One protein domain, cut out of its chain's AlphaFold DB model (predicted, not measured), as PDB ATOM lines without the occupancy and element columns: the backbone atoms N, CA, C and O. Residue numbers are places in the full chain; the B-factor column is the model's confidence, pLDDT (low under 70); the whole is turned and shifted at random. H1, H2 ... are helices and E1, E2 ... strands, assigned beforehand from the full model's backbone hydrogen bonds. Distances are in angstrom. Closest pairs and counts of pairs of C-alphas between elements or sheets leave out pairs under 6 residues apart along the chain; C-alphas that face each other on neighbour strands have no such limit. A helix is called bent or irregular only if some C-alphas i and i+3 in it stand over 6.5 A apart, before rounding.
ATOM      1  N   VAL A  11     -53.963  -4.255   9.147       84.19
ATOM      2  CA  VAL A  11     -53.817  -5.711   9.156       84.19
ATOM      3  C   VAL A  11     -52.341  -6.064   9.227       84.19
ATOM      4  O   VAL A  11     -51.570  -5.711   8.335       84.19
ATOM      5  N   PHE A  12     -51.951  -6.778  10.279       84.06
ATOM      6  CA  PHE A  12     -50.595  -7.272  10.469       84.06
ATOM      7  C   PHE A  12     -50.490  -8.721  10.001       84.06
ATOM      8  O   PHE A  12     -51.258  -9.582  10.432       84.06
ATOM      9  N   PHE A  13     -49.535  -9.025   9.131       82.00
ATOM     10  CA  PHE A  13     -49.304 -10.393   8.685       82.00
ATOM     11  C   PHE A  13     -47.846 -10.651   8.332       82.00
ATOM     12  O   PHE A  13     -47.081  -9.747   8.012       82.00
ATOM     13  N   GLU A  14     -47.464 -11.917   8.395       82.94
ATOM     14  CA  GLU A  14     -46.183 -12.410   7.902       82.94
ATOM     15  C   GLU A  14     -46.360 -12.991   6.497       82.94
ATOM     16  O   GLU A  14     -47.356 -13.665   6.233       82.94
ATOM     17  N   TYR A  15     -45.412 -12.738   5.594       75.12
ATOM     18  CA  TYR A  15     -45.457 -13.322   4.255       75.12
ATOM     19  C   TYR A  15     -45.174 -14.827   4.311       75.12
ATOM     20  O   TYR A  15     -44.055 -15.241   4.603       75.12
ATOM     21  N   ASP A  16     -46.155 -15.647   3.926       75.00
ATOM     22  CA  ASP A  16     -46.027 -17.115   3.950       75.00
ATOM     23  C   ASP A  16     -44.853 -17.640   3.099       75.00
ATOM     24  O   ASP A  16     -44.234 -18.648   3.427       75.00
ATOM     25  N   HIS A  17     -44.512 -16.935   2.016       75.06
ATOM     26  CA  HIS A  17     -43.412 -17.292   1.114       75.06
ATOM     27  C   HIS A  17     -42.053 -16.689   1.522       75.06
ATOM     28  O   HIS A  17     -41.047 -16.965   0.868       75.06
ATOM     29  N   LYS A  18     -42.008 -15.856   2.575       73.31
ATOM     30  CA  LYS A  18     -40.793 -15.215   3.109       73.31
ATOM     31  C   LYS A  18     -40.865 -15.109   4.644       73.31
ATOM     32  O   LYS A  18     -41.166 -14.035   5.169       73.31
ATOM     33  N   PRO A  19     -40.563 -16.200   5.372       76.00
ATOM     34  CA  PRO A  19     -40.560 -16.194   6.833       76.00
ATOM     35  C   PRO A  19     -39.637 -15.105   7.399       76.00
ATOM     36  O   PRO A  19     -38.523 -14.912   6.914       76.00
ATOM     37  N   GLY A  20     -40.095 -14.385   8.424       76.44
ATOM     38  CA  GLY A  20     -39.382 -13.250   9.020       76.44
ATOM     39  C   GLY A  20     -39.613 -11.896   8.337       76.44
ATOM     40  O   GLY A  20     -39.071 -10.888   8.800       76.44
ATOM     41  N   HIS A  21     -40.430 -11.850   7.279       76.56
ATOM     42  CA  HIS A  21     -40.907 -10.608   6.678       76.56
ATOM     43  C   HIS A  21     -42.308 -10.287   7.186       76.56
ATOM     44  O   HIS A  21     -43.272 -10.991   6.881       76.56
ATOM     45  N   TYR A  22     -42.411  -9.191   7.930       82.31
ATOM     46  CA  TYR A  22     -43.673  -8.732   8.494       82.31
ATOM     47  C   TYR A  22     -44.192  -7.522   7.732       82.31
ATOM     48  O   TYR A  22     -43.425  -6.634   7.358       82.31
ATOM     49  N   CYS A  23     -45.503  -7.500   7.543       83.19
ATOM     50  CA  CYS A  23     -46.248  -6.493   6.819       83.19
ATOM     51  C   CYS A  23     -47.357  -5.932   7.707       83.19
ATOM     52  O   CYS A  23     -48.044  -6.674   8.411       83.19
ATOM     53  N   LEU A  32     -60.303   5.665   2.153       85.62
ATOM     54  CA  LEU A  32     -61.333   6.461   1.476       85.62
ATOM     55  C   LEU A  32     -62.190   7.297   2.442       85.62
ATOM     56  O   LEU A  32     -62.392   8.478   2.175       85.62
ATOM     57  N   PRO A  33     -62.625   6.790   3.616       88.38
ATOM     58  CA  PRO A  33     -63.339   7.622   4.586       88.38
ATOM     59  C   PRO A  33     -62.524   8.810   5.121       88.38
ATOM     60  O   PRO A  33     -63.102   9.738   5.684       88.38
ATOM     61  N   THR A  34     -61.193   8.789   4.978       87.31
ATOM     62  CA  THR A  34     -60.300   9.888   5.382       87.31
ATOM     63  C   THR A  34     -60.028  10.897   4.267       87.31
ATOM     64  O   THR A  34     -59.433  11.936   4.544       87.31
ATOM     65  N   GLU A  35     -60.525  10.659   3.048       88.38
ATOM     66  CA  GLU A  35     -60.408  11.573   1.904       88.38
ATOM     67  C   GLU A  35     -60.775  13.026   2.242       88.38
ATOM     68  O   GLU A  35     -59.960  13.900   1.944       88.38
ATOM     69  N   PRO A  36     -61.891  13.330   2.941       89.81
ATOM     70  CA  PRO A  36     -62.240  14.719   3.237       89.81
ATOM     71  C   PRO A  36     -61.187  15.436   4.094       89.81
ATOM     72  O   PRO A  36     -60.979  16.636   3.932       89.81
ATOM     73  N   VAL A  37     -60.507  14.704   4.985       90.12
ATOM     74  CA  VAL A  37     -59.453  15.255   5.847       90.12
ATOM     75  C   VAL A  37     -58.207  15.556   5.027       90.12
ATOM     76  O   VAL A  37     -57.643  16.631   5.157       90.12
ATOM     77  N   PHE A  38     -57.777  14.641   4.157       88.44
ATOM     78  CA  PHE A  38     -56.624  14.889   3.289       88.44
ATOM     79  C   PHE A  38     -56.901  16.025   2.294       88.44
ATOM     80  O   PHE A  38     -56.042  16.891   2.103       88.44
ATOM     81  N   ALA A  39     -58.114  16.077   1.738       89.75
ATOM     82  CA  ALA A  39     -58.538  17.110   0.802       89.75
ATOM     83  C   ALA A  39     -58.534  18.517   1.427       89.75
ATOM     84  O   ALA A  39     -58.155  19.473   0.751       89.75
ATOM     85  N   GLU A  40     -58.874  18.656   2.716       92.50
ATOM     86  CA  GLU A  40     -58.785  19.931   3.454       92.50
ATOM     87  C   GLU A  40     -57.363  20.519   3.426       92.50
ATOM     88  O   GLU A  40     -57.185  21.736   3.364       92.50
ATOM     89  N   PHE A  41     -56.350  19.653   3.399       88.06
ATOM     90  CA  PHE A  41     -54.940  20.037   3.328       88.06
ATOM     91  C   PHE A  41     -54.354  19.949   1.907       88.06
ATOM     92  O   PHE A  41     -53.151  20.141   1.739       88.06
ATOM     93  N   GLY A  42     -55.176  19.689   0.883       88.94
ATOM     94  CA  GLY A  42     -54.741  19.597  -0.516       88.94
ATOM     95  C   GLY A  42     -53.979  18.314  -0.866       88.94
ATOM     96  O   GLY A  42     -53.202  18.312  -1.822       88.94
ATOM     97  N   TYR A  43     -54.179  17.237  -0.103       87.31
ATOM     98  CA  TYR A  43     -53.563  15.929  -0.330       87.31
ATOM     99  C   TYR A  43     -54.594  14.869  -0.737       87.31
ATOM    100  O   TYR A  43     -55.792  15.021  -0.511       87.31
ATOM    101  N   ASP A  44     -54.102  13.770  -1.309       85.12
ATOM    102  CA  ASP A  44     -54.885  12.574  -1.625       85.12
ATOM    103  C   ASP A  44     -54.776  11.554  -0.477       85.12
ATOM    104  O   ASP A  44     -53.688  11.357   0.075       85.12
ATOM    105  N   ALA A  45     -55.891  10.919  -0.105       84.00
ATOM    106  CA  ALA A  45     -55.939   9.934   0.980       84.00
ATOM    107  C   ALA A  45     -55.543   8.511   0.560       84.00
ATOM    108  O   ALA A  45     -55.699   7.591   1.354       84.00
ATOM    109  N   GLY A  46     -55.039   8.295  -0.653       84.31
ATOM    110  CA  GLY A  46     -54.505   7.014  -1.103       84.31
ATOM    111  C   GLY A  46     -53.215   6.618  -0.380       84.31
ATOM    112  O   GLY A  46     -52.720   7.306   0.523       84.31
ATOM    113  N   GLY A  47     -52.611   5.502  -0.792       83.75
ATOM    114  CA  GLY A  47     -51.456   4.948  -0.081       83.75
ATOM    115  C   GLY A  47     -50.244   5.882  -0.028       83.75
ATOM    116  O   GLY A  47     -49.504   5.868   0.956       83.75
ATOM    117  N   TYR A  48     -50.063   6.757  -1.023       83.38
ATOM    118  CA  TYR A  48     -48.996   7.766  -1.017       83.38
ATOM    119  C   TYR A  48     -49.201   8.842   0.057       83.38
ATOM    120  O   TYR A  48     -48.234   9.241   0.713       83.38
ATOM    121  N   GLY A  49     -50.446   9.271   0.286       85.19
ATOM    122  CA  GLY A  49     -50.784  10.187   1.375       85.19
ATOM    123  C   GLY A  49     -50.504   9.551   2.734       85.19
ATOM    124  O   GLY A  49     -49.821  10.136   3.579       85.19
ATOM    125  N   TRP A  50     -50.931   8.301   2.909       87.94
ATOM    126  CA  TRP A  50     -50.675   7.542   4.133       87.94
ATOM    127  C   TRP A  50     -49.196   7.232   4.369       87.94
ATOM    128  O   TRP A  50     -48.755   7.254   5.519       87.94
ATOM    129  N   ALA A  51     -48.392   7.049   3.320       86.69
ATOM    130  CA  ALA A  51     -46.941   6.944   3.462       86.69
ATOM    131  C   ALA A  51     -46.310   8.232   4.004       86.69
ATOM    132  O   ALA A  51     -45.396   8.168   4.828       86.69
ATOM    133  N   GLY A  52     -46.814   9.401   3.598       85.62
ATOM    134  CA  GLY A  52     -46.416  10.684   4.177       85.62
ATOM    135  C   GLY A  52     -46.744  10.769   5.671       85.62
ATOM    136  O   GLY A  52     -45.874  11.107   6.478       85.62
ATOM    137  N   VAL A  53     -47.966  10.382   6.048       87.44
ATOM    138  CA  VAL A  53     -48.407  10.335   7.454       87.44
ATOM    139  C   VAL A  53     -47.540   9.380   8.272       87.44
ATOM    140  O   VAL A  53     -47.058   9.754   9.341       87.44
ATOM    141  N   ALA A  54     -47.277   8.176   7.763       86.62
ATOM    142  CA  ALA A  54     -46.447   7.183   8.434       86.62
ATOM    143  C   ALA A  54     -45.006   7.673   8.635       86.62
ATOM    144  O   ALA A  54     -44.470   7.558   9.736       86.62
ATOM    145  N   ARG A  55     -44.390   8.283   7.614       84.44
ATOM    146  CA  ARG A  55     -43.045   8.871   7.728       84.44
ATOM    147  C   ARG A  55     -42.998   9.974   8.781       84.44
ATOM    148  O   ARG A  55     -42.103   9.961   9.619       84.44
ATOM    149  N   SER A  56     -43.977  10.879   8.775       86.31
ATOM    150  CA  SER A  56     -44.083  11.962   9.764       86.31
ATOM    151  C   SER A  56     -44.276  11.431  11.194       86.31
ATOM    152  O   SER A  56     -43.668  11.917  12.151       86.31
ATOM    153  N   ALA A  57     -45.079  10.376  11.353       85.31
ATOM    154  CA  ALA A  57     -45.273   9.722  12.640       85.31
ATOM    155  C   ALA A  57     -43.979   9.068  13.149       85.31
ATOM    156  O   ALA A  57     -43.637   9.238  14.319       85.31
ATOM    157  N   LEU A  58     -43.234   8.369  12.285       84.38
ATOM    158  CA  LEU A  58     -41.968   7.734  12.658       84.38
ATOM    159  C   LEU A  58     -40.908   8.751  13.063       84.38
ATOM    160  O   LEU A  58     -40.301   8.597  14.117       84.38
ATOM    161  N   THR A  59     -40.716   9.817  12.284       80.94
ATOM    162  CA  THR A  59     -39.728  10.851  12.623       80.94
ATOM    163  C   THR A  59     -40.043  11.539  13.949       80.94
ATOM    164  O   THR A  59     -39.125  11.949  14.656       80.94
ATOM    165  N   THR A  60     -41.325  11.633  14.311       82.62
ATOM    166  CA  THR A  60     -41.770  12.251  15.567       82.62
ATOM    167  C   THR A  60     -41.652  11.310  16.768       82.62
ATOM    168  O   THR A  60     -41.315  11.757  17.863       82.62
ATOM    169  N   GLN A  61     -41.979  10.026  16.598       81.56
ATOM    170  CA  GLN A  61     -42.100   9.078  17.713       81.56
ATOM    171  C   GLN A  61     -40.826   8.262  17.947       81.56
ATOM    172  O   GLN A  61     -40.448   8.050  19.097       81.56
ATOM    173  N   ASP A  62     -40.178   7.794  16.878       78.19
ATOM    174  CA  ASP A  62     -38.959   6.989  16.950       78.19
ATOM    175  C   ASP A  62     -38.181   7.051  15.620       78.19
ATOM    176  O   ASP A  62     -38.394   6.228  14.719       78.19
ATOM    177  N   PRO A  63     -37.254   8.014  15.473       74.56
ATOM    178  CA  PRO A  63     -36.480   8.157  14.246       74.56
ATOM    179  C   PRO A  63     -35.567   6.952  13.976       74.56
ATOM    180  O   PRO A  63     -35.269   6.682  12.818       74.56
ATOM    181  N   GLY A  64     -35.176   6.177  14.998       73.19
ATOM    182  CA  GLY A  64     -34.349   4.977  14.817       73.19
ATOM    183  C   GLY A  64     -35.089   3.823  14.130       73.19
ATOM    184  O   GLY A  64     -34.464   2.873  13.651       73.19
ATOM    185  N   LEU A  65     -36.421   3.898  14.065       74.06
ATOM    186  CA  LEU A  65     -37.254   2.929  13.363       74.06
ATOM    187  C   LEU A  65     -37.452   3.286  11.881       74.06
ATOM    188  O   LEU A  65     -37.740   2.394  11.081       74.06
ATOM    189  N   ALA A  66     -37.252   4.552  11.500       72.12
ATOM    190  CA  ALA A  66     -37.406   5.017  10.121       72.12
ATOM    191  C   ALA A  66     -36.448   4.301   9.155       72.12
ATOM    192  O   ALA A  66     -36.864   3.914   8.069       72.12
ATOM    193  N   ASP A  67     -35.217   4.025   9.590       74.62
ATOM    194  CA  ASP A  67     -34.203   3.336   8.776       74.62
ATOM    195  C   ASP A  67     -34.456   1.824   8.637       74.62
ATOM    196  O   ASP A  67     -33.779   1.130   7.878       74.62
ATOM    197  N   ARG A  68     -35.411   1.284   9.400       77.94
ATOM    198  CA  ARG A  68     -35.721  -0.154   9.451       77.94
ATOM    199  C   ARG A  68     -37.043  -0.505   8.780       77.94
ATOM    200  O   ARG A  68     -37.318  -1.689   8.582       77.94
ATOM    201  N   LEU A  69     -37.866   0.496   8.474       80.81
ATOM    202  CA  LEU A  69     -39.177   0.330   7.864       80.81
ATOM    203  C   LEU A  69     -39.134   0.781   6.410       80.81
ATOM    204  O   LEU A  69     -38.768   1.911   6.103       80.81
ATOM    205  N   ASN A  70     -39.579  -0.103   5.525       82.19
ATOM    206  CA  ASN A  70     -39.811   0.219   4.129       82.19
ATOM    207  C   ASN A  70     -41.305   0.396   3.886       82.19
ATOM    208  O   ASN A  70     -42.141  -0.268   4.506       82.19
ATOM    209  N   PHE A  71     -41.631   1.293   2.962       84.31
ATOM    210  CA  PHE A  71     -43.001   1.577   2.567       84.31
ATOM    211  C   PHE A  71     -43.193   1.231   1.102       84.31
ATOM    212  O   PHE A  71     -42.375   1.625   0.273       84.31
ATOM    213  N   ASP A  72     -44.292   0.550   0.809       83.75
ATOM    214  CA  ASP A  72     -44.731   0.228  -0.544       83.75
ATOM    215  C   ASP A  72     -46.159   0.769  -0.740       83.75
ATOM    216  O   ASP A  72     -47.140   0.070  -0.472       83.75
ATOM    217  N   PRO A  73     -46.300   2.081  -1.014       81.69
ATOM    218  CA  PRO A  73     -47.600   2.703  -1.206       81.69
ATOM    219  C   PRO A  73     -48.108   2.539  -2.640       81.69
ATOM    220  O   PRO A  73     -47.416   2.852  -3.605       81.69
ATOM    221  N   GLU A  74     -49.380   2.186  -2.767       81.75
ATOM    222  CA  GLU A  74     -50.141   2.213  -4.011       81.75
ATOM    223  C   GLU A  74     -51.392   3.087  -3.853       81.75
ATOM    224  O   GLU A  74     -51.815   3.409  -2.743       81.75
ATOM    225  N   ALA A  75     -52.037   3.466  -4.960       72.81
ATOM    226  CA  ALA A  75     -53.248   4.291  -4.905       72.81
ATOM    227  C   ALA A  75     -54.356   3.665  -4.026       72.81
ATOM    228  O   ALA A  75     -55.036   4.385  -3.301       72.81
ATOM    229  N   GLY A  76     -54.483   2.330  -4.033       77.38
ATOM    230  CA  GLY A  76     -55.504   1.593  -3.273       77.38
ATOM    231  C   GLY A  76     -55.030   0.950  -1.966       77.38
ATOM    232  O   GLY A  76     -55.849   0.406  -1.227       77.38
ATOM    233  N   MET A  77     -53.734   0.980  -1.649       81.25
ATOM    234  CA  MET A  77     -53.228   0.342  -0.431       81.25
ATOM    235  C   MET A  77     -51.950   0.984   0.080       81.25
ATOM    236  O   MET A  77     -51.090   1.415  -0.680       81.25
ATOM    237  N   PHE A  78     -51.806   1.006   1.396       85.44
ATOM    238  CA  PHE A  78     -50.571   1.387   2.054       85.44
ATOM    239  C   PHE A  78     -49.976   0.172   2.758       85.44
ATOM    240  O   PHE A  78     -50.645  -0.467   3.571       85.44
ATOM    241  N   VAL A  79     -48.709  -0.126   2.471       84.38
ATOM    242  CA  VAL A  79     -47.961  -1.193   3.132       84.38
ATOM    243  C   VAL A  79     -46.718  -0.627   3.800       84.38
ATOM    244  O   VAL A  79     -45.889   0.020   3.163       84.38
ATOM    245  N   ALA A  80     -46.559  -0.940   5.083       84.81
ATOM    246  CA  ALA A  80     -45.305  -0.807   5.806       84.81
ATOM    247  C   ALA A  80     -44.761  -2.203   6.105       84.81
ATOM    248  O   ALA A  80     -45.461  -3.034   6.684       84.81
ATOM    249  N   HIS A  81     -43.516  -2.475   5.734       80.75
ATOM    250  CA  HIS A  81     -42.900  -3.769   5.989       80.75
ATOM    251  C   HIS A  81     -41.502  -3.623   6.578       80.75
ATOM    252  O   HIS A  81     -40.755  -2.688   6.281       80.75
ATOM    253  N   VAL A  82     -41.146  -4.589   7.421       77.31
ATOM    254  CA  VAL A  82     -39.798  -4.737   7.961       77.31
ATOM    255  C   VAL A  82     -39.215  -6.036   7.442       77.31
ATOM    256  O   VAL A  82     -39.804  -7.112   7.570       77.31
ATOM    257  N   VAL A  83     -38.024  -5.931   6.867       62.69
ATOM    258  CA  VAL A  83     -37.183  -7.098   6.644       62.69
ATOM    259  C   VAL A  83     -36.411  -7.309   7.931       62.69
ATOM    260  O   VAL A  83     -35.590  -6.475   8.323       62.69
ATOM    261  N   ARG A  84     -36.649  -8.429   8.616       57.47
ATOM    262  CA  ARG A  84     -35.626  -8.906   9.536       57.47
ATOM    263  C   ARG A  84     -34.452  -9.298   8.653       57.47
ATOM    264  O   ARG A  84     -34.583 -10.238   7.880       57.47
TER     265      ARG A  84
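What this domain is: This is residues 11 to 23 and 32 to 84 of the 121 residues of an uncharacterized protein of Nocardia seriolae (UniProt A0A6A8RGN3). Picture a stepped, twisted sheet made of two hairpins, E1 with E2 and E3 with E4, with the long helix H2 laid over one face of the E4 and E3 part and no named helix over the other face. The short helix H3 sits by the later part of H2, while H1 lies off toward one end of the long axis and the link between E1 and E2 toward the other. The printed part has 66 residues, with three named helices and four named strands in the order E1 E2 H1 H2 H3 E3 E4; the sheet runs E1 E2 E4 E3, antiparallel throughout, and the class is mixed, helices and strands. It is only just loose, close to compact, with a radius of gyration of the C-alphas of 13.3 A, and only just elongated, spanning 40 by 26 by 14 A.

Where its parts are: Start in the sheet with E4, residues 77 to 83, 19.0 A long; find C-alpha 77 at (-53.228, 0.342, -0.431) and C-alpha 83 at (-37.183, -7.098, 6.644). Its neighbours are E3, residues 70 to 74, 13.3 A, and E2, residues 21 to 23, 6.7 A; beyond E2 comes E1, residues 11 to 14, 10.2 A. H2, residues 47 to 61, begins at C-alpha 47 (-51.456, 4.948, -0.081) and runs 20.5 A. H3 is residues 63 to 66, 5.3 A, and H1 residues 32 to 40, 13.9 A. H1 is irregular: C-alphas 33 and 36 are 7.3 A apart.

How they stand to each other: Look first at the hairpin of E3 and E4, at 161 degrees, where N 72 and O 79 are 2.9 A apart. The pairing is staggered: E4 pairs with E3 over residues 77 to 81 and with E2 over 81 to 83. E2 and E4 stand at 153 degrees, with N 82 and O 22 at 3.1 A. In the hairpin of E1 and E2, at 170 degrees, N 23 and O 13 are 2.8 A apart. The two layers, a helix on one face of a sheet, are H2 and this sheet. H2 lies over E4 and E3 at a height over the sheet of 10.0 A, along the strands at 20 degrees to E4 on the local plane; its closest C-alphas to E4 are those of Gly 47 and Phe 78, 4.2 A. H2 touches H3 with residues 55 to 59 alone, closest at the C-alphas of Leu 58 and Ala 66, 5.9 A. H1 is not on the sheet; it is close to H2 but not clearly touching, the C-alphas of Phe 38 and Gly 49 being 7.7 A apart. H2 has every O i to N i+4 pair within hydrogen-bond range, H1 has 3 of 5, and H3 is too short for such a pair.

The domain as a whole: The two C-alphas farthest apart are those of Pro 19 and Glu 40, 40.6 A. Residues 24 to 31 are not printed, and C-alphas 23 and 32 across this cut are 20.6 A apart. Of the links that are printed whole, none is long. The mean pLDDT of the printed part is 81.8, and residues 83 to 84 are under 70.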